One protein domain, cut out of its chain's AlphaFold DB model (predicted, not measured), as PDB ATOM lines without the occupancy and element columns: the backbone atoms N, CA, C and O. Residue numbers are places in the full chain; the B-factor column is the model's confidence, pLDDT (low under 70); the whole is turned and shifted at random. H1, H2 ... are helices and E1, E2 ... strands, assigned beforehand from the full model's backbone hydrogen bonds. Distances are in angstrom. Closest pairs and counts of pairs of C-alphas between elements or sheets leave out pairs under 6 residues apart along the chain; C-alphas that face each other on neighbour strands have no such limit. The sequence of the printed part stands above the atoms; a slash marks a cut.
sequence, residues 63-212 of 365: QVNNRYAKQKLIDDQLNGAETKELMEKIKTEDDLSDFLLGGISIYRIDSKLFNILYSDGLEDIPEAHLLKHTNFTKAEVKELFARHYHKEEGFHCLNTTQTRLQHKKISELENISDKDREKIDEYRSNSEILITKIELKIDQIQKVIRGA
ATOM      1  N   GLN A  63     149.435 183.512 145.148       85.06
ATOM      2  CA  GLN A  63     148.936 182.808 143.964       85.06
ATOM      3  C   GLN A  63     149.882 182.861 142.761       85.06
ATOM      4  O   GLN A  63     150.044 181.855 142.079       85.06
ATOM      5  N   VAL A  64     150.547 183.997 142.504       87.69
ATOM      6  CA  VAL A  64     151.518 184.111 141.397       87.69
ATOM      7  C   VAL A  64     152.707 183.192 141.666       87.69
ATOM      8  O   VAL A  64     153.113 182.421 140.798       87.69
ATOM      9  N   ASN A  65     153.222 183.210 142.901       89.19
ATOM     10  CA  ASN A  65     154.282 182.291 143.312       89.19
ATOM     11  C   ASN A  65     153.814 180.831 143.290       89.19
ATOM     12  O   ASN A  65     154.589 179.974 142.876       89.19
ATOM     13  N   ASN A  66     152.577 180.537 143.704       89.56
ATOM     14  CA  ASN A  66     152.024 179.185 143.639       89.56
ATOM     15  C   ASN A  66     151.953 178.681 142.193       89.56
ATOM     16  O   ASN A  66     152.459 177.599 141.893       89.56
ATOM     17  N   ARG A  67     151.386 179.495 141.296       89.06
ATOM     18  CA  ARG A  67     151.266 179.207 139.865       89.06
ATOM     19  C   ARG A  67     152.625 178.929 139.242       89.06
ATOM     20  O   ARG A  67     152.813 177.874 138.637       89.06
ATOM     21  N   TYR A  68     153.565 179.848 139.447       90.25
ATOM     22  CA  TYR A  68     154.925 179.720 138.944       90.25
ATOM     23  C   TYR A  68     155.621 178.481 139.513       90.25
ATOM     24  O   TYR A  68     156.205 177.715 138.758       90.25
ATOM     25  N   ALA A  69     155.527 178.236 140.825       90.31
ATOM     26  CA  ALA A  69     156.158 177.080 141.456       90.31
ATOM     27  C   ALA A  69     155.635 175.756 140.883       90.31
ATOM     28  O   ALA A  69     156.439 174.887 140.565       90.31
ATOM     29  N   LYS A  70     154.316 175.615 140.701       89.19
ATOM     30  CA  LYS A  70     153.714 174.412 140.106       89.19
ATOM     31  C   LYS A  70     154.169 174.191 138.662       89.19
ATOM     32  O   LYS A  70     154.578 173.086 138.324       89.19
ATOM     33  N   GLN A  71     154.143 175.232 137.827       88.25
ATOM     34  CA  GLN A  71     154.581 175.123 136.429       88.25
ATOM     35  C   GLN A  71     156.078 174.845 136.311       88.25
ATOM     36  O   GLN A  71     156.483 174.020 135.502       88.25
ATOM     37  N   LYS A  72     156.892 175.476 137.161       88.44
ATOM     38  CA  LYS A  72     158.331 175.238 137.203       88.44
ATOM     39  C   LYS A  72     158.662 173.802 137.593       88.44
ATOM     40  O   LYS A  72     159.551 173.223 136.994       88.44
ATOM     41  N   LEU A  73     157.948 173.215 138.556       87.06
ATOM     42  CA  LEU A  73     158.158 171.808 138.910       87.06
ATOM     43  C   LEU A  73     157.921 170.891 137.710       87.06
ATOM     44  O   LEU A  73     158.734 170.008 137.468       87.06
ATOM     45  N   ILE A  74     156.858 171.137 136.943       84.69
ATOM     46  CA  ILE A  74     156.588 170.384 135.715       84.69
ATOM     47  C   ILE A  74     157.720 170.572 134.705       84.69
ATOM     48  O   ILE A  74     158.229 169.587 134.178       84.69
ATOM     49  N   ASP A  75     158.133 171.814 134.456       84.81
ATOM     50  CA  ASP A  75     159.202 172.121 133.504       84.81
ATOM     51  C   ASP A  75     160.538 171.470 133.915       84.81
ATOM     52  O   ASP A  75     161.190 170.815 133.105       84.81
ATOM     53  N   ASP A  76     160.903 171.542 135.197       84.50
ATOM     54  CA  ASP A  76     162.097 170.899 135.758       84.50
ATOM     55  C   ASP A  76     162.037 169.361 135.604       84.50
ATOM     56  O   ASP A  76     163.049 168.738 135.270       84.50
ATOM     57  N   GLN A  77     160.866 168.733 135.807       80.88
ATOM     58  CA  GLN A  77     160.687 167.287 135.594       80.88
ATOM     59  C   GLN A  77     160.790 166.901 134.112       80.88
ATOM     60  O   GLN A  77     161.414 165.892 133.783       80.88
ATOM     61  N   LEU A  78     160.210 167.698 133.210       80.25
ATOM     62  CA  LEU A  78     160.243 167.438 131.769       80.25
ATOM     63  C   LEU A  78     161.647 167.624 131.182       80.25
ATOM     64  O   LEU A  78     162.087 166.798 130.387       80.25
ATOM     65  N   ASN A  79     162.372 168.662 131.602       78.75
ATOM     66  CA  ASN A  79     163.734 168.939 131.139       78.75
ATOM     67  C   ASN A  79     164.758 167.911 131.646       78.75
ATOM     68  O   ASN A  79     165.796 167.705 131.017       78.75
ATOM     69  N   GLY A  80     164.485 167.268 132.786       71.31
ATOM     70  CA  GLY A  80     165.357 166.259 133.387       71.31
ATOM     71  C   GLY A  80     165.199 164.842 132.824       71.31
ATOM     72  O   GLY A  80     165.983 163.967 133.195       71.31
ATOM     73  N   ALA A  81     164.209 164.591 131.965       67.69
ATOM     74  CA  ALA A  81     163.854 163.246 131.525       67.69
ATOM     75  C   ALA A  81     163.995 163.064 130.006       67.69
ATOM     76  O   ALA A  81     163.480 163.846 129.210       67.69
ATOM     77  N   GLU A  82     164.636 161.970 129.583       72.44
ATOM     78  CA  GLU A  82     164.576 161.557 128.182       72.44
ATOM     79  C   GLU A  82     163.157 161.073 127.853       72.44
ATOM     80  O   GLU A  82     162.633 160.152 128.483       72.44
ATOM     81  N   THR A  83     162.533 161.664 126.830       67.69
ATOM     82  CA  THR A  83     161.123 161.436 126.456       67.69
ATOM     83  C   THR A  83     160.774 159.952 126.262       67.69
ATOM     84  O   THR A  83     159.640 159.548 126.505       67.69
ATOM     85  N   LYS A  84     161.746 159.121 125.857       66.19
ATOM     86  CA  LYS A  84     161.574 157.668 125.706       66.19
ATOM     87  C   LYS A  84     161.472 156.926 127.039       66.19
ATOM     88  O   LYS A  84     160.572 156.108 127.188       66.19
ATOM     89  N   GLU A  85     162.329 157.228 128.015       68.56
ATOM     90  CA  GLU A  85     162.244 156.607 129.348       68.56
ATOM     91  C   GLU A  85     160.955 157.000 130.081       68.56
ATOM     92  O   GLU A  85     160.390 156.224 130.851       68.56
ATOM     93  N   LEU A  86     160.496 158.221 129.822       71.25
ATOM     94  CA  LEU A  86     159.259 158.804 130.328       71.25
ATOM     95  C   LEU A  86     158.028 157.990 129.886       71.25
ATOM     96  O   LEU A  86     157.199 157.608 130.714       71.25
ATOM     97  N   MET A  87     157.949 157.655 128.592       68.69
ATOM     98  CA  MET A  87     156.849 156.859 128.030       68.69
ATOM     99  C   MET A  87     156.854 155.393 128.480       68.69
ATOM    100  O   MET A  87     155.804 154.759 128.491       68.69
ATOM    101  N   GLU A  88     158.007 154.837 128.862       78.12
ATOM    102  CA  GLU A  88     158.092 153.457 129.360       78.12
ATOM    103  C   GLU A  88     157.675 153.323 130.837       78.12
ATOM    104  O   GLU A  88     157.164 152.274 131.250       78.12
ATOM    105  N   LYS A  89     157.886 154.381 131.636       74.12
ATOM    106  CA  LYS A  89     157.599 154.410 133.082       74.12
ATOM    107  C   LYS A  89     156.150 154.790 133.403       74.12
ATOM    108  O   LYS A  89     155.625 154.318 134.406       74.12
ATOM    109  N   ILE A  90     155.503 155.591 132.561       81.06
ATOM    110  CA  ILE A  90     154.138 156.078 132.790       81.06
ATOM    111  C   ILE A  90     153.128 155.146 132.119       81.06
ATOM    112  O   ILE A  90     153.039 155.095 130.894       81.06
ATOM    113  N   LYS A  91     152.354 154.406 132.921       83.62
ATOM    114  CA  LYS A  91     151.328 153.470 132.422       83.62
ATOM    115  C   LYS A  91     149.912 153.887 132.792       83.62
ATOM    116  O   LYS A  91     148.961 153.454 132.144       83.62
ATOM    117  N   THR A  92     149.779 154.701 133.830       80.69
ATOM    118  CA  THR A  92     148.505 155.169 134.366       80.69
ATOM    119  C   THR A  92     148.495 156.689 134.512       80.69
ATOM    120  O   THR A  92     149.534 157.348 134.455       80.69
ATOM    121  N   GLU A  93     147.301 157.250 134.695       72.12
ATOM    122  CA  GLU A  93     147.128 158.670 135.018       72.12
ATOM    123  C   GLU A  93     147.794 159.027 136.356       72.12
ATOM    124  O   GLU A  93     148.409 160.086 136.471       72.12
ATOM    125  N   ASP A  94     147.756 158.111 137.326       73.56
ATOM    126  CA  ASP A  94     148.439 158.273 138.610       73.56
ATOM    127  C   ASP A  94     149.964 158.301 138.428       73.56
ATOM    128  O   ASP A  94     150.618 159.179 138.981       73.56
ATOM    129  N   ASP A  95     150.535 157.431 137.582       77.69
ATOM    130  CA  ASP A  95     151.977 157.458 137.279       77.69
ATOM    131  C   ASP A  95     152.391 158.770 136.594       77.69
ATOM    132  O   ASP A  95     153.472 159.301 136.851       77.69
ATOM    133  N   LEU A  96     151.533 159.301 135.713       76.06
ATOM    134  CA  LEU A  96     151.764 160.579 135.040       76.06
ATOM    135  C   LEU A  96     151.726 161.734 136.043       76.06
ATOM    136  O   LEU A  96     152.603 162.593 136.019       76.06
ATOM    137  N   SER A  97     150.732 161.746 136.930       73.75
ATOM    138  CA  SER A  97     150.604 162.736 138.002       73.75
ATOM    139  C   SER A  97     151.804 162.682 138.950       73.75
ATOM    140  O   SER A  97     152.419 163.706 139.245       73.75
ATOM    141  N   ASP A  98     152.205 161.480 139.357       76.31
ATOM    142  CA  ASP A  98     153.358 161.236 140.221       76.31
ATOM    143  C   ASP A  98     154.666 161.701 139.583       76.31
ATOM    144  O   ASP A  98     155.506 162.294 140.263       76.31
ATOM    145  N   PHE A  99     154.825 161.473 138.279       80.56
ATOM    146  CA  PHE A  99     155.965 161.969 137.522       80.56
ATOM    147  C   PHE A  99     155.957 163.502 137.426       80.56
ATOM    148  O   PHE A  99     156.915 164.147 137.847       80.56
ATOM    149  N   LEU A 100     154.872 164.095 136.914       74.69
ATOM    150  CA  LEU A 100     154.771 165.540 136.657       74.69
ATOM    151  C   LEU A 100     154.883 166.372 137.937       74.69
ATOM    152  O   LEU A 100     155.386 167.494 137.913       74.69
ATOM    153  N   LEU A 101     154.405 165.828 139.054       70.69
ATOM    154  CA  LEU A 101     154.406 166.482 140.361       70.69
ATOM    155  C   LEU A 101     155.529 165.964 141.268       70.69
ATOM    156  O   LEU A 101     155.560 166.296 142.461       70.69
ATOM    157  N   GLY A 102     156.438 165.160 140.711       70.44
ATOM    158  CA  GLY A 102     157.635 164.646 141.358       70.44
ATOM    159  C   GLY A 102     158.639 165.742 141.730       70.44
ATOM    160  O   GLY A 102     158.390 166.940 141.615       70.44
ATOM    161  N   GLY A 103     159.798 165.337 142.252       72.56
ATOM    162  CA  GLY A 103     160.907 166.260 142.537       72.56
ATOM    163  C   GLY A 103     160.863 166.984 143.886       72.56
ATOM    164  O   GLY A 103     161.840 167.636 144.250       72.56
ATOM    165  N   ILE A 104     159.796 166.826 144.676       82.81
ATOM    166  CA  ILE A 104     159.749 167.291 146.071       82.81
ATOM    167  C   ILE A 104     159.628 166.091 147.003       82.81
ATOM    168  O   ILE A 104     158.665 165.329 146.938       82.81
ATOM    169  N   SER A 105     160.607 165.946 147.895       87.12
ATOM    170  CA  SER A 105     160.581 164.933 148.946       87.12
ATOM    171  C   SER A 105     159.539 165.281 150.003       87.12
ATOM    172  O   SER A 105     159.635 166.336 150.621       87.12
ATOM    173  N   ILE A 106     158.611 164.367 150.301       90.62
ATOM    174  CA  ILE A 106     157.642 164.567 151.392       90.62
ATOM    175  C   ILE A 106     158.319 164.687 152.770       90.62
ATOM    176  O   ILE A 106     157.724 165.215 153.705       90.62
ATOM    177  N   TYR A 107     159.559 164.212 152.917       92.56
ATOM    178  CA  TYR A 107     160.257 164.145 154.203       92.56
ATOM    179  C   TYR A 107     160.905 165.460 154.617       92.56
ATOM    180  O   TYR A 107     161.012 165.735 155.811       92.56
ATOM    181  N   ARG A 108     161.369 166.251 153.647       93.00
ATOM    182  CA  ARG A 108     162.091 167.500 153.889       93.00
ATOM    183  C   ARG A 108     161.875 168.450 152.721       93.00
ATOM    184  O   ARG A 108     162.356 168.205 151.619       93.00
ATOM    185  N   ILE A 109     161.187 169.552 152.992       93.94
ATOM    186  CA  ILE A 109     160.774 170.536 151.988       93.94
ATOM    187  C   ILE A 109     161.277 171.903 152.430       93.94
ATOM    188  O   ILE A 109     161.105 172.259 153.592       93.94
ATOM    189  N   ASP A 110     161.897 172.680 151.540       94.06
ATOM    190  CA  ASP A 110     162.258 174.071 151.850       94.06
ATOM    191  C   ASP A 110     161.028 174.829 152.381       94.06
ATOM    192  O   ASP A 110     159.935 174.735 151.820       94.06
ATOM    193  N   SER A 111     161.168 175.562 153.488       94.50
ATOM    194  CA  SER A 111     160.020 176.176 154.157       94.50
ATOM    195  C   SER A 111     159.305 177.205 153.290       94.50
ATOM    196  O   SER A 111     158.087 177.343 153.411       94.50
ATOM    197  N   LYS A 112     160.032 177.937 152.438       92.25
ATOM    198  CA  LYS A 112     159.426 178.922 151.539       92.25
ATOM    199  C   LYS A 112     158.601 178.200 150.480       92.25
ATOM    200  O   LYS A 112     157.439 178.552 150.286       92.25
ATOM    201  N   LEU A 113     159.168 177.163 149.868       92.19
ATOM    202  CA  LEU A 113     158.472 176.337 148.881       92.19
ATOM    203  C   LEU A 113     157.257 175.615 149.485       92.19
ATOM    204  O   LEU A 113     156.194 175.598 148.872       92.19
ATOM    205  N   PHE A 114     157.380 175.089 150.707       94.25
ATOM    206  CA  PHE A 114     156.280 174.443 151.424       94.25
ATOM    207  C   PHE A 114     155.097 175.394 151.617       94.25
ATOM    208  O   PHE A 114     153.956 175.040 151.328       94.25
ATOM    209  N   ASN A 115     155.365 176.617 152.080       93.31
ATOM    210  CA  ASN A 115     154.315 177.610 152.290       93.31
ATOM    211  C   ASN A 115     153.637 177.977 150.967       93.31
ATOM    212  O   ASN A 115     152.412 177.960 150.898       93.31
ATOM    213  N   ILE A 116     154.422 178.212 149.913       91.88
ATOM    214  CA  ILE A 116     153.904 178.553 148.583       91.88
ATOM    215  C   ILE A 116     153.028 177.432 148.024       91.88
ATOM    216  O   ILE A 116     151.937 177.691 147.525       91.88
ATOM    217  N   LEU A 117     153.479 176.180 148.082       91.56
ATOM    218  CA  LEU A 117     152.744 175.076 147.471       91.56
ATOM    219  C   LEU A 117     151.553 174.628 148.312       91.56
ATOM    220  O   LEU A 117     150.488 174.399 147.753       91.56
ATOM    221  N   TYR A 118     151.720 174.509 149.630       93.00
ATOM    222  CA  TYR A 118     150.783 173.770 150.479       93.00
ATOM    223  C   TYR A 118     149.996 174.625 151.462       93.00
ATOM    224  O   TYR A 118     148.910 174.217 151.858       93.00
ATOM    225  N   SER A 119     150.509 175.786 151.873       90.75
ATOM    226  CA  SER A 119     149.697 176.731 152.652       90.75
ATOM    227  C   SER A 119     148.895 177.617 151.712       90.75
ATOM    228  O   SER A 119     147.677 177.680 151.804       90.75
ATOM    229  N   ASP A 120     149.587 178.248 150.772       89.56
ATOM    230  CA  ASP A 120     148.997 179.181 149.825       89.56
ATOM    231  C   ASP A 120     148.219 178.435 148.734       89.56
ATOM    232  O   ASP A 120     147.045 178.712 148.517       89.56
ATOM    233  N   GLY A 121     148.814 177.400 148.132       89.88
ATOM    234  CA  GLY A 121     148.136 176.606 147.101       89.88
ATOM    235  C   GLY A 121     146.923 175.812 147.579       89.88
ATOM    236  O   GLY A 121     146.106 175.420 146.753       89.88
ATOM    237  N   LEU A 122     146.781 175.574 148.887       92.81
ATOM    238  CA  LEU A 122     145.575 174.968 149.453       92.81
ATOM    239  C   LEU A 122     144.386 175.937 149.421       92.81
ATOM    240  O   LEU A 122     143.244 175.505 149.254       92.81
ATOM    241  N   GLU A 123     144.636 177.241 149.566       88.88
ATOM    242  CA  GLU A 123     143.582 178.253 149.483       88.88
ATOM    243  C   GLU A 123     142.991 178.328 148.073       88.88
ATOM    244  O   GLU A 123     141.773 178.449 147.945       88.88
ATOM    245  N   ASP A 124     143.814 178.119 147.045       84.25
ATOM    246  CA  ASP A 124     143.421 178.206 145.632       84.25
ATOM    247  C   ASP A 124     142.580 177.019 145.135       84.25
ATOM    248  O   ASP A 124     142.037 177.049 144.032       84.25
ATOM    249  N   ILE A 125     142.459 175.953 145.927       88.19
ATOM    250  CA  ILE A 125     141.730 174.747 145.522       88.19
ATOM    251  C   ILE A 125     140.289 174.829 146.020       88.19
ATOM    252  O   ILE A 125     140.073 175.039 147.214       88.19
ATOM    253  N   PRO A 126     139.268 174.611 145.175       90.44
ATOM    254  CA  PRO A 126     137.893 174.486 145.637       90.44
ATOM    255  C   PRO A 126     137.761 173.341 146.644       90.44
ATOM    256  O   PRO A 126     138.214 172.224 146.396       90.44
ATOM    257  N   GLU A 127     137.092 173.587 147.769       93.44
ATOM    258  CA  GLU A 127     136.954 172.584 148.834       93.44
ATOM    259  C   GLU A 127     136.284 171.293 148.344       93.44
ATOM    260  O   GLU A 127     136.714 170.198 148.697       93.44
ATOM    261  N   ALA A 128     135.314 171.406 147.432       93.25
ATOM    262  CA  ALA A 128     134.685 170.257 146.787       93.25
ATOM    263  C   ALA A 128     135.684 169.376 146.009       93.25
ATOM    264  O   ALA A 128     135.560 168.153 146.019       93.25
ATOM    265  N   HIS A 129     136.686 169.976 145.356       90.06
ATOM    266  CA  HIS A 129     137.732 169.233 144.651       90.06
ATOM    267  C   HIS A 129     138.646 168.508 145.645       90.06
ATOM    268  O   HIS A 129     138.888 167.310 145.503       90.06
ATOM    269  N   LEU A 130     139.093 169.201 146.696       93.38
ATOM    270  CA  LEU A 130     139.933 168.605 147.735       93.38
ATOM    271  C   LEU A 130     139.232 167.421 148.421       93.38
ATOM    272  O   LEU A 130     139.818 166.341 148.528       93.38
ATOM    273  N   LEU A 131     137.964 167.592 148.805       94.00
ATOM    274  CA  LEU A 131     137.145 166.543 149.414       94.00
ATOM    275  C   LEU A 131     136.986 165.342 148.483       94.00
ATOM    276  O   LEU A 131     137.199 164.214 148.914       94.00
ATOM    277  N   LYS A 132     136.682 165.572 147.200       92.94
ATOM    278  CA  LYS A 132     136.515 164.501 146.206       92.94
ATOM    279  C   LYS A 132     137.761 163.619 146.075       92.94
ATOM    280  O   LYS A 132     137.625 162.410 145.918       92.94
ATOM    281  N   HIS A 133     138.953 164.215 146.108       89.31
ATOM    282  CA  HIS A 133     140.202 163.506 145.804       89.31
ATOM    283  C   HIS A 133     140.993 163.052 147.039       89.31
ATOM    284  O   HIS A 133     141.860 162.185 146.919       89.31
ATOM    285  N   THR A 134     140.705 163.597 148.225       92.56
ATOM    286  CA  THR A 134     141.445 163.272 149.460       92.56
ATOM    287  C   THR A 134     140.553 162.836 150.623       92.56
ATOM    288  O   THR A 134     141.046 162.194 151.547       92.56
ATOM    289  N   ASN A 135     139.249 163.137 150.586       95.19
ATOM    290  CA  ASN A 135     138.320 163.067 151.724       95.19
ATOM    291  C   ASN A 135     138.687 163.978 152.911       95.19
ATOM    292  O   ASN A 135     138.237 163.724 154.026       95.19
ATOM    293  N   PHE A 136     139.475 165.034 152.685       96.06
ATOM    294  CA  PHE A 136     139.788 166.046 153.692       96.06
ATOM    295  C   PHE A 136     139.234 167.417 153.299       96.06
ATOM    296  O   PHE A 136     139.253 167.813 152.132       96.06
ATOM    297  N   THR A 137     138.778 168.159 154.299       97.06
ATOM    298  CA  THR A 137     138.530 169.602 154.221       97.06
ATOM    299  C   THR A 137     139.846 170.378 154.270       97.06
ATOM    300  O   THR A 137     140.885 169.866 154.704       97.06
ATOM    301  N   LYS A 138     139.819 171.665 153.902       96.88
ATOM    302  CA  LYS A 138     141.019 172.518 154.025       96.88
ATOM    303  C   LYS A 138     141.493 172.631 155.476       96.88
ATOM    304  O   LYS A 138     142.695 172.673 155.733       96.88
ATOM    305  N   ALA A 139     140.556 172.691 156.423       96.88
ATOM    306  CA  ALA A 139     140.860 172.801 157.847       96.88
ATOM    307  C   ALA A 139     141.598 171.558 158.364       96.88
ATOM    308  O   ALA A 139     142.629 171.688 159.026       96.88
ATOM    309  N   GLU A 140     141.127 170.364 157.997       97.00
ATOM    310  CA  GLU A 140     141.769 169.111 158.397       97.00
ATOM    311  C   GLU A 140     143.153 168.951 157.759       97.00
ATOM    312  O   GLU A 140     144.078 168.500 158.431       97.00
ATOM    313  N   VAL A 141     143.340 169.368 156.499       96.75
ATOM    314  CA  VAL A 141     144.671 169.372 155.865       96.75
ATOM    315  C   VAL A 141     145.646 170.268 156.630       96.75
ATOM    316  O   VAL A 141     146.770 169.850 156.914       96.75
ATOM    317  N   LYS A 142     145.224 171.481 157.015       96.62
ATOM    318  CA  LYS A 142     146.058 172.400 157.811       96.62
ATOM    319  C   LYS A 142     146.439 171.791 159.157       96.62
ATOM    320  O   LYS A 142     147.603 171.869 159.548       96.62
ATOM    321  N   GLU A 143     145.487 171.171 159.852       96.19
ATOM    322  CA  GLU A 143     145.743 170.488 161.124       96.19
ATOM    323  C   GLU A 143     146.718 169.318 160.944       96.19
ATOM    324  O   GLU A 143     147.653 169.152 161.730       96.19
ATOM    325  N   LEU A 144     146.539 168.531 159.883       95.06
ATOM    326  CA  LEU A 144     147.386 167.389 159.565       95.06
ATOM    327  C   LEU A 144     148.824 167.836 159.276       95.06
ATOM    328  O   LEU A 144     149.763 167.277 159.848       95.06
ATOM    329  N   PHE A 145     149.017 168.881 158.469       95.69
ATOM    330  CA  PHE A 145     150.344 169.446 158.235       95.69
ATOM    331  C   PHE A 145     150.960 170.027 159.507       95.69
ATOM    332  O   PHE A 145     152.115 169.726 159.790       95.69
ATOM    333  N   ALA A 146     150.204 170.765 160.322       94.88
ATOM    334  CA  ALA A 146     150.704 171.300 161.590       94.88
ATOM    335  C   ALA A 146     151.108 170.199 162.590       94.88
ATOM    336  O   ALA A 146     152.049 170.374 163.361       94.88
ATOM    337  N   ARG A 147     150.411 169.056 162.581       94.12
ATOM    338  CA  ARG A 147     150.709 167.906 163.447       94.12
ATOM    339  C   ARG A 147     151.934 167.119 162.988       94.12
ATOM    340  O   ARG A 147     152.652 166.573 163.826       94.12
ATOM    341  N   HIS A 148     152.130 166.988 161.679       95.00
ATOM    342  CA  HIS A 148     153.112 166.059 161.122       95.00
ATOM    343  C   HIS A 148     154.359 166.727 160.548       95.00
ATOM    344  O   HIS A 148     155.367 166.038 160.424       95.00
ATOM    345  N   TYR A 149     154.342 168.029 160.269       95.44
ATOM    346  CA  TYR A 149     155.533 168.788 159.905       95.44
ATOM    347  C   TYR A 149     156.003 169.665 161.059       95.44
ATOM    348  O   TYR A 149     155.212 170.344 161.708       95.44
ATOM    349  N   HIS A 150     157.315 169.709 161.269       93.94
ATOM    350  CA  HIS A 150     157.960 170.716 162.106       93.94
ATOM    351  C   HIS A 150     158.968 171.509 161.277       93.94
ATOM    352  O   HIS A 150     159.448 171.042 160.244       93.94
ATOM    353  N   LYS A 151     159.274 172.729 161.721       94.62
ATOM    354  CA  LYS A 151     160.228 173.601 161.043       94.62
ATOM    355  C   LYS A 151     161.618 173.462 161.661       94.62
ATOM    356  O   LYS A 151     161.777 173.708 162.853       94.62
ATOM    357  N   GLU A 152     162.616 173.144 160.846       93.88
ATOM    358  CA  GLU A 152     164.016 172.968 161.245       93.88
ATOM    359  C   GLU A 152     164.943 173.548 160.165       93.88
ATOM    360  O   GLU A 152     164.796 173.233 158.990       93.88
ATOM    361  N   GLU A 153     165.866 174.442 160.544       92.69
ATOM    362  CA  GLU A 153     166.892 175.023 159.646       92.69
ATOM    363  C   GLU A 153     166.368 175.589 158.305       92.69
ATOM    364  O   GLU A 153     167.049 175.554 157.284       92.69
ATOM    365  N   GLY A 154     165.146 176.128 158.288       94.38
ATOM    366  CA  GLY A 154     164.526 176.647 157.061       94.38
ATOM    367  C   GLY A 154     163.836 175.590 156.195       94.38
ATOM    368  O   GLY A 154     163.439 175.904 155.078       94.38
ATOM    369  N   PHE A 155     163.636 174.378 156.711       95.38
ATOM    370  CA  PHE A 155     162.882 173.293 156.088       95.38
ATOM    371  C   PHE A 155     161.664 172.909 156.933       95.38
ATOM    372  O   PHE A 155     161.667 173.067 158.151       95.38
ATOM    373  N   HIS A 156     160.619 172.399 156.287       95.81
ATOM    374  CA  HIS A 156     159.579 171.601 156.922       95.81
ATOM    375  C   HIS A 156     159.949 170.124 156.807       95.81
ATOM    376  O   HIS A 156     160.069 169.591 155.701       95.81
ATOM    377  N   CYS A 157     160.129 169.480 157.955       94.50
ATOM    378  CA  CYS A 157     160.538 168.090 158.080       94.50
ATOM    379  C   CYS A 157     159.371 167.243 158.590       94.50
ATOM    380  O   CYS A 157     158.689 167.622 159.546       94.50
ATOM    381  N   LEU A 158     159.138 166.093 157.961       94.25
ATOM    382  CA  LEU A 158     158.082 165.174 158.366       94.25
ATOM    383  C   LEU A 158     158.498 164.416 159.634       94.25
ATOM    384  O   LEU A 158     159.541 163.758 159.660       94.25
ATOM    385  N   ASN A 159     157.654 164.459 160.665       90.31
ATOM    386  CA  ASN A 159     157.906 163.881 161.991       90.31
ATOM    387  C   ASN A 159     158.186 162.372 161.952       90.31
ATOM    388  O   ASN A 159     158.912 161.861 162.804       90.31
ATOM    389  N   THR A 160     157.671 161.650 160.951       88.00
ATOM    390  CA  THR A 160     157.926 160.208 160.800       88.00
ATOM    391  C   THR A 160     159.410 159.890 160.611       88.00
ATOM    392  O   THR A 160     159.868 158.834 161.045       88.00
ATOM    393  N   THR A 161     160.193 160.826 160.063       79.81
ATOM    394  CA  THR A 161     161.648 160.694 159.891       79.81
ATOM    395  C   THR A 161     162.358 160.492 161.231       79.81
ATOM    396  O   THR A 161     163.252 159.652 161.350       79.81
ATOM    397  N   GLN A 162     161.929 161.215 162.270       80.00
ATOM    398  CA  GLN A 162     162.500 161.095 163.611       80.00
ATOM    399  C   GLN A 162     162.164 159.735 164.235       80.00
ATOM    400  O   GLN A 162     163.043 159.093 164.815       80.00
ATOM    401  N   THR A 163     160.928 159.262 164.062       82.75
ATOM    402  CA  THR A 163     160.497 157.942 164.544       82.75
ATOM    403  C   THR A 163     161.269 156.814 163.852       82.75
ATOM    404  O   THR A 163     161.774 155.914 164.523       82.75
ATOM    405  N   ARG A 164     161.473 156.894 162.528       83.44
ATOM    406  CA  ARG A 164     162.303 155.934 161.775       83.44
ATOM    407  C   ARG A 164     163.756 155.928 162.267       83.44
ATOM    408  O   ARG A 164     164.355 154.863 162.427       83.44
ATOM    409  N   LEU A 165     164.325 157.097 162.577       83.56
ATOM    410  CA  LEU A 165     165.677 157.195 163.137       83.56
ATOM    411  C   LEU A 165     165.772 156.556 164.532       83.56
ATOM    412  O   LEU A 165     166.757 155.883 164.838       83.56
ATOM    413  N   GLN A 166     164.752 156.737 165.374       82.88
ATOM    414  CA  GLN A 166     164.670 156.078 166.679       82.88
ATOM    415  C   GLN A 166     164.575 154.554 166.531       82.88
ATOM    416  O   GLN A 166     165.323 153.846 167.200       82.88
ATOM    417  N   HIS A 167     163.743 154.046 165.614       85.06
ATOM    418  CA  HIS A 167     163.668 152.610 165.318       85.06
ATOM    419  C   HIS A 167     165.030 152.032 164.923       85.06
ATOM    420  O   HIS A 167     165.390 150.952 165.391       85.06
ATOM    421  N   LYS A 168     165.797 152.752 164.094       85.62
ATOM    422  CA  LYS A 168     167.144 152.336 163.687       85.62
ATOM    423  C   LYS A 168     168.097 152.247 164.883       85.62
ATOM    424  O   LYS A 168     168.711 151.207 165.092       85.62
ATOM    425  N   LYS A 169     168.146 153.283 165.727       84.62
ATOM    426  CA  LYS A 169     168.977 153.284 166.946       84.62
ATOM    427  C   LYS A 169     168.607 152.154 167.907       84.62
ATOM    428  O   LYS A 169     169.486 151.543 168.498       84.62
ATOM    429  N   ILE A 170     167.314 151.861 168.046       81.50
ATOM    430  CA  ILE A 170     166.831 150.760 168.889       81.50
ATOM    431  C   ILE A 170     167.283 149.402 168.331       81.50
ATOM    432  O   ILE A 170     167.663 148.529 169.104       81.50
ATOM    433  N   SER A 171     167.298 149.226 167.004       78.25
ATOM    434  CA  SER A 171     167.777 147.979 166.385       78.25
ATOM    435  C   SER A 171     169.283 147.736 166.527       78.25
ATOM    436  O   SER A 171     169.718 146.593 166.435       78.25
ATOM    437  N   GLU A 172     170.059 148.789 166.787       84.50
ATOM    438  CA  GLU A 172     171.516 148.741 166.983       84.50
ATOM    439  C   GLU A 172     171.916 148.461 168.448       84.50
ATOM    440  O   GLU A 172     173.098 148.354 168.760       84.50
ATOM    441  N   LEU A 173     170.954 148.330 169.371       82.50
ATOM    442  CA  LEU A 173     171.231 148.010 170.773       82.50
ATOM    443  C   LEU A 173     171.609 146.527 170.941       82.50
ATOM    444  O   LEU A 173     170.814 145.630 170.656       82.50
ATOM    445  N   GLU A 174     172.810 146.272 171.464       71.62
ATOM    446  CA  GLU A 174     173.390 144.920 171.566       71.62
ATOM    447  C   GLU A 174     172.978 144.137 172.833       71.62
ATOM    448  O   GLU A 174     173.172 142.927 172.888       71.62
ATOM    449  N   ASN A 175     172.357 144.780 173.834       78.25
ATOM    450  CA  ASN A 175     172.094 144.191 175.161       78.25
ATOM    451  C   ASN A 175     170.610 144.257 175.581       78.25
ATOM    452  O   ASN A 175     170.270 144.884 176.585       78.25
ATOM    453  N   ILE A 176     169.714 143.633 174.811       81.56
ATOM    454  CA  ILE A 176     168.273 143.559 175.116       81.56
ATOM    455  C   ILE A 176     167.883 142.093 175.342       81.56
ATOM    456  O   ILE A 176     168.335 141.223 174.602       81.56
ATOM    457  N   SER A 177     167.053 141.812 176.353       85.50
ATOM    458  CA  SER A 177     166.518 140.463 176.576       85.50
ATOM    459  C   SER A 177     165.610 140.030 175.415       85.50
ATOM    460  O   SER A 177     164.921 140.865 174.830       85.50
ATOM    461  N   ASP A 178     165.542 138.731 175.105       82.19
ATOM    462  CA  ASP A 178     164.717 138.228 173.991       82.19
ATOM    463  C   ASP A 178     163.234 138.619 174.125       82.19
ATOM    464  O   ASP A 178     162.583 138.982 173.148       82.19
ATOM    465  N   LYS A 179     162.714 138.632 175.359       83.94
ATOM    466  CA  LYS A 179     161.327 139.015 175.659       83.94
ATOM    467  C   LYS A 179     161.068 140.512 175.462       83.94
ATOM    468  O   LYS A 179     159.977 140.901 175.049       83.94
ATOM    469  N   ASP A 180     162.041 141.357 175.789       84.75
ATOM    470  CA  ASP A 180     161.930 142.797 175.546       84.75
ATOM    471  C   ASP A 180     162.117 143.109 174.059       84.75
ATOM    472  O   ASP A 180     161.439 143.988 173.532       84.75
ATOM    473  N   ARG A 181     162.966 142.342 173.363       84.06
ATOM    474  CA  ARG A 181     163.154 142.434 171.913       84.06
ATOM    475  C   ARG A 181     161.865 142.105 171.157       84.06
ATOM    476  O   ARG A 181     161.471 142.894 170.307       84.06
ATOM    477  N   GLU A 182     161.155 141.040 171.532       85.50
ATOM    478  CA  GLU A 182     159.865 140.673 170.924       85.50
ATOM    479  C   GLU A 182     158.815 141.795 171.057       85.50
ATOM    480  O   GLU A 182     158.182 142.185 170.076       85.50
ATOM    481  N   LYS A 183     158.693 142.400 172.247       87.12
ATOM    482  CA  LYS A 183     157.787 143.544 172.476       87.12
ATOM    483  C   LYS A 183     158.190 144.791 171.693       87.12
ATOM    484  O   LYS A 183     157.330 145.526 171.205       87.12
ATOM    485  N   ILE A 184     159.490 145.067 171.618       86.19
ATOM    486  CA  ILE A 184     160.027 146.196 170.854       86.19
ATOM    487  C   ILE A 184     159.729 146.008 169.369       86.19
ATOM    488  O   ILE A 184     159.298 146.958 168.718       86.19
ATOM    489  N   ASP A 185     159.909 144.804 168.834       86.12
ATOM    490  CA  ASP A 185     159.651 144.518 167.425       86.12
ATOM    491  C   ASP A 185     158.153 144.579 167.089       86.12
ATOM    492  O   ASP A 185     157.790 145.132 166.049       86.12
ATOM    493  N   GLU A 186     157.269 144.141 167.992       88.00
ATOM    494  CA  GLU A 186     155.819 144.340 167.849       88.00
ATOM    495  C   GLU A 186     155.453 145.835 167.804       88.00
ATOM    496  O   GLU A 186     154.742 146.287 166.899       88.00
ATOM    497  N   TYR A 187     155.981 146.638 168.739       87.38
ATOM    498  CA  TYR A 187     155.767 148.089 168.750       87.38
ATOM    499  C   TYR A 187     156.296 148.754 167.473       87.38
ATOM    500  O   TYR A 187     155.612 149.594 166.883       87.38
ATOM    501  N   ARG A 188     157.487 148.358 167.011       86.69
ATOM    502  CA  ARG A 188     158.091 148.869 165.773       86.69
ATOM    503  C   ARG A 188     157.242 148.526 164.561       86.69
ATOM    504  O   ARG A 188     156.985 149.415 163.759       86.69
ATOM    505  N   SER A 189     156.763 147.289 164.449       87.75
ATOM    506  CA  SER A 189     155.886 146.865 163.353       87.75
ATOM    507  C   SER A 189     154.607 147.709 163.303       87.75
ATOM    508  O   SER A 189     154.275 148.291 162.269       87.75
ATOM    509  N   ASN A 190     153.944 147.892 164.448       88.75
ATOM    510  CA  ASN A 190     152.746 148.731 164.548       88.75
ATOM    511  C   ASN A 190     153.030 150.205 164.212       88.75
ATOM    512  O   ASN A 190     152.245 150.853 163.514       88.75
ATOM    513  N   SER A 191     154.164 150.728 164.678       88.12
ATOM    514  CA  SER A 191     154.618 152.087 164.387       88.12
ATOM    515  C   SER A 191     154.928 152.276 162.896       88.12
ATOM    516  O   SER A 191     154.468 153.249 162.306       88.12
ATOM    517  N   GLU A 192     155.600 151.327 162.239       89.44
ATOM    518  CA  GLU A 192     155.880 151.362 160.794       89.44
ATOM    519  C   GLU A 192     154.600 151.332 159.950       89.44
ATOM    520  O   GLU A 192     154.484 152.069 158.965       89.44
ATOM    521  N   ILE A 193     153.594 150.550 160.361       91.50
ATOM    522  CA  ILE A 193     152.272 150.553 159.719       91.50
ATOM    523  C   ILE A 193     151.634 151.945 159.822       91.50
ATOM    524  O   ILE A 193     151.071 152.446 158.844       91.50
ATOM    525  N   LEU A 194     151.704 152.583 160.993       90.50
ATOM    526  CA  LEU A 194     151.143 153.918 161.198       90.50
ATOM    527  C   LEU A 194     151.907 154.987 160.408       90.50
ATOM    528  O   LEU A 194     151.278 155.824 159.761       90.50
ATOM    529  N   ILE A 195     153.239 154.934 160.425       91.38
ATOM    530  CA  ILE A 195     154.123 155.819 159.662       91.38
ATOM    531  C   ILE A 195     153.777 155.748 158.176       91.38
ATOM    532  O   ILE A 195     153.486 156.777 157.572       91.38
ATOM    533  N   THR A 196     153.710 154.538 157.618       92.12
ATOM    534  CA  THR A 196     153.386 154.322 156.201       92.12
ATOM    535  C   THR A 196     152.013 154.902 155.856       92.12
ATOM    536  O   THR A 196     151.853 155.578 154.843       92.12
ATOM    537  N   LYS A 197     151.011 154.715 156.726       92.81
ATOM    538  CA  LYS A 197     149.674 155.302 156.534       92.81
ATOM    539  C   LYS A 197     149.686 156.831 156.555       92.81
ATOM    540  O   LYS A 197     148.925 157.440 155.808       92.81
ATOM    541  N   ILE A 198     150.488 157.452 157.419       92.88
ATOM    542  CA  ILE A 198     150.621 158.916 157.489       92.88
ATOM    543  C   ILE A 198     151.315 159.441 156.229       92.88
ATOM    544  O   ILE A 198     150.810 160.372 155.608       92.88
ATOM    545  N   GLU A 199     152.430 158.823 155.840       92.94
ATOM    546  CA  GLU A 199     153.219 159.196 154.660       92.94
ATOM    547  C   GLU A 199     152.376 159.121 153.384       92.94
ATOM    548  O   GLU A 199     152.320 160.099 152.645       92.94
ATOM    549  N   LEU A 200     151.630 158.028 153.184       90.94
ATOM    550  CA  LEU A 200     150.722 157.872 152.042       90.94
ATOM    551  C   LEU A 200     149.627 158.945 152.006       90.94
ATOM    552  O   LEU A 200     149.344 159.504 150.950       90.94
ATOM    553  N   LYS A 201     149.021 159.265 153.158       92.31
ATOM    554  CA  LYS A 201     147.990 160.315 153.235       92.31
ATOM    555  C   LYS A 201     148.552 161.689 152.887       92.31
ATOM    556  O   LYS A 201     147.922 162.438 152.145       92.31
ATOM    557  N   ILE A 202     149.718 162.027 153.433       93.75
ATOM    558  CA  ILE A 202     150.378 163.309 153.171       93.75
ATOM    559  C   ILE A 202     150.765 163.416 151.705       93.75
ATOM    560  O   ILE A 202     150.483 164.440 151.088       93.75
ATOM    561  N   ASP A 203     151.355 162.363 151.145       90.06
ATOM    562  CA  ASP A 203     151.743 162.322 149.740       90.06
ATOM    563  C   ASP A 203     150.532 162.528 148.817       90.06
ATOM    564  O   ASP A 203     150.554 163.417 147.966       90.06
ATOM    565  N   GLN A 204     149.426 161.814 149.063       89.00
ATOM    566  CA  GLN A 204     148.182 161.980 148.307       89.00
ATOM    567  C   GLN A 204     147.650 163.420 148.375       89.00
ATOM    568  O   GLN A 204     147.330 164.013 147.344       89.00
ATOM    569  N   ILE A 205     147.589 164.017 149.571       92.75
ATOM    570  CA  ILE A 205     147.142 165.408 149.743       92.75
ATOM    571  C   ILE A 205     148.065 166.365 148.982       92.75
ATOM    572  O   ILE A 205     147.598 167.231 148.243       92.75
ATOM    573  N   GLN A 206     149.381 166.208 149.125       91.75
ATOM    574  CA  GLN A 206     150.356 167.062 148.451       91.75
ATOM    575  C   GLN A 206     150.297 166.927 146.929       91.75
ATOM    576  O   GLN A 206     150.508 167.917 146.230       91.75
ATOM    577  N   LYS A 207     150.024 165.731 146.399       87.81
ATOM    578  CA  LYS A 207     149.810 165.501 144.964       87.81
ATOM    579  C   LYS A 207     148.567 166.224 144.469       87.81
ATOM    580  O   LYS A 207     148.678 166.993 143.526       87.81
ATOM    581  N   VAL A 208     147.431 166.102 145.158       89.06
ATOM    582  CA  VAL A 208     146.212 166.852 144.800       89.06
ATOM    583  C   VAL A 208     146.469 168.359 144.826       89.06
ATOM    584  O   VAL A 208     146.097 169.067 143.892       89.06
ATOM    585  N   ILE A 209     147.177 168.856 145.847       90.56
ATOM    586  CA  ILE A 209     147.456 170.290 145.955       90.56
ATOM    587  C   ILE A 209     148.350 170.798 144.817       90.56
ATOM    588  O   ILE A 209     148.068 171.842 144.223       90.56
ATOM    589  N   ARG A 210     149.426 170.069 144.501       88.06
ATOM    590  CA  ARG A 210     150.354 170.418 143.414       88.06
ATOM    591  C   ARG A 210     149.711 170.251 142.034       88.06
ATOM    592  O   ARG A 210     149.949 171.085 141.168       88.06
ATOM    593  N   GLY A 211     148.891 169.216 141.866       83.44
ATOM    594  CA  GLY A 211     148.258 168.820 140.606       83.44
ATOM    595  C   GLY A 211     147.082 169.688 140.186       83.44
ATOM    596  O   GLY A 211     146.742 169.728 139.008       83.44
ATOM    597  N   ALA A 212     146.494 170.441 141.117       83.06
ATOM    598  CA  ALA A 212     145.502 171.459 140.802       83.06
ATOM    599  C   ALA A 212     146.162 172.670 140.109       83.06
ATOM    600  O   ALA A 212     146.486 173.683 140.743       83.06
TER     601      ALA A 212
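AT A GLANCE: This is residues 63 to 212 of the 365 residues of an uncharacterized protein of Pedobacter sp. RP-1-13 (UniProt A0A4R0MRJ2). One long helix, H8, makes the longest axis: H7 folds back beside it to form a long helical arm, and the last residues of H8, 204 to 211, sit in a head of shorter helices with a small sheet at its side. In that head H4 and H5 pack on the end of H8, H1 crosses near it, and H2 lies far out between H1 and H3. The printed part has 150 residues, with the order H1 H2 H3 E1 H4 H5 H6 E2 E3 H7 H8; the antiparallel sheet runs E1 E3 E2. The class is mostly helix, and the whole is loose, with a radius of gyration of the C-alphas of 18.4 A and spans of 56 by 40 by 32 A.

HOW THE PARTS SIT: H1, residues 63 to 79, is apart from H2, residues 83 to 89. H3, residues 93 to 100, touches residues 73 to 78 of H1 alone, about perpendicular at 84 degrees; the closest C-alphas, of Ile 74 and Leu 100, are 5.3 A apart. H4, residues 111 to 123, touches residues 63 to 70 of H1 alone, at a steep tilt of 65 degrees, opposite ways; the closest C-alphas, of Asn 66 and Ile 116, are 5.3 A apart. Strand E1, residues 108 to 110, is antiparallel to the inner strand E3, residues 155 to 158, with N 109 and O 156 at 2.9 A. E2, residues 149 to 152, forms a hairpin with E3, with N 150 and O 157 at 3.0 A. H4 is on this sheet and stands up from it, at 52 degrees. H6, residues 138 to 148, only grazes the sheet, with residues 145 to 148. H7, residues 160 to 171, and H8, residues 178 to 211, form a helical hairpin at a shallow tilt of 21 degrees; the closest C-alphas, of Thr 160 and Ile 195, are 5.9 A apart. H8 touches H4, the closest C-alphas being those of Leu 122 and Ile 209, 6.1 A. It also touches H5, residues 127 to 134, the closest C-alphas being those of Thr 134 and Ile 205, 6.1 A. Every O i to N i+4 pair is within hydrogen-bond range in H1, H2, H3, H5, H6, H7 and H8; in H4, 6 of 9 are.

IN THESE COORDINATES: H1 begins at C-alpha 63, (148.936, 182.808, 143.964), and is 24.0 A long. H4 measures 17.2 A and H7 16.7 A. H8 runs 48.2 A from C-alpha 178, (164.717, 138.228, 173.991), to C-alpha 211, (148.258, 168.820, 140.606).

THE WHOLE: The farthest C-alphas, of Val 64 and Ser 177, are 58.0 A apart. The printed part has no cut, and no link is long. Mean pLDDT of the printed part is 86.9; residues 81, 83 to 85 and 87 are under 70.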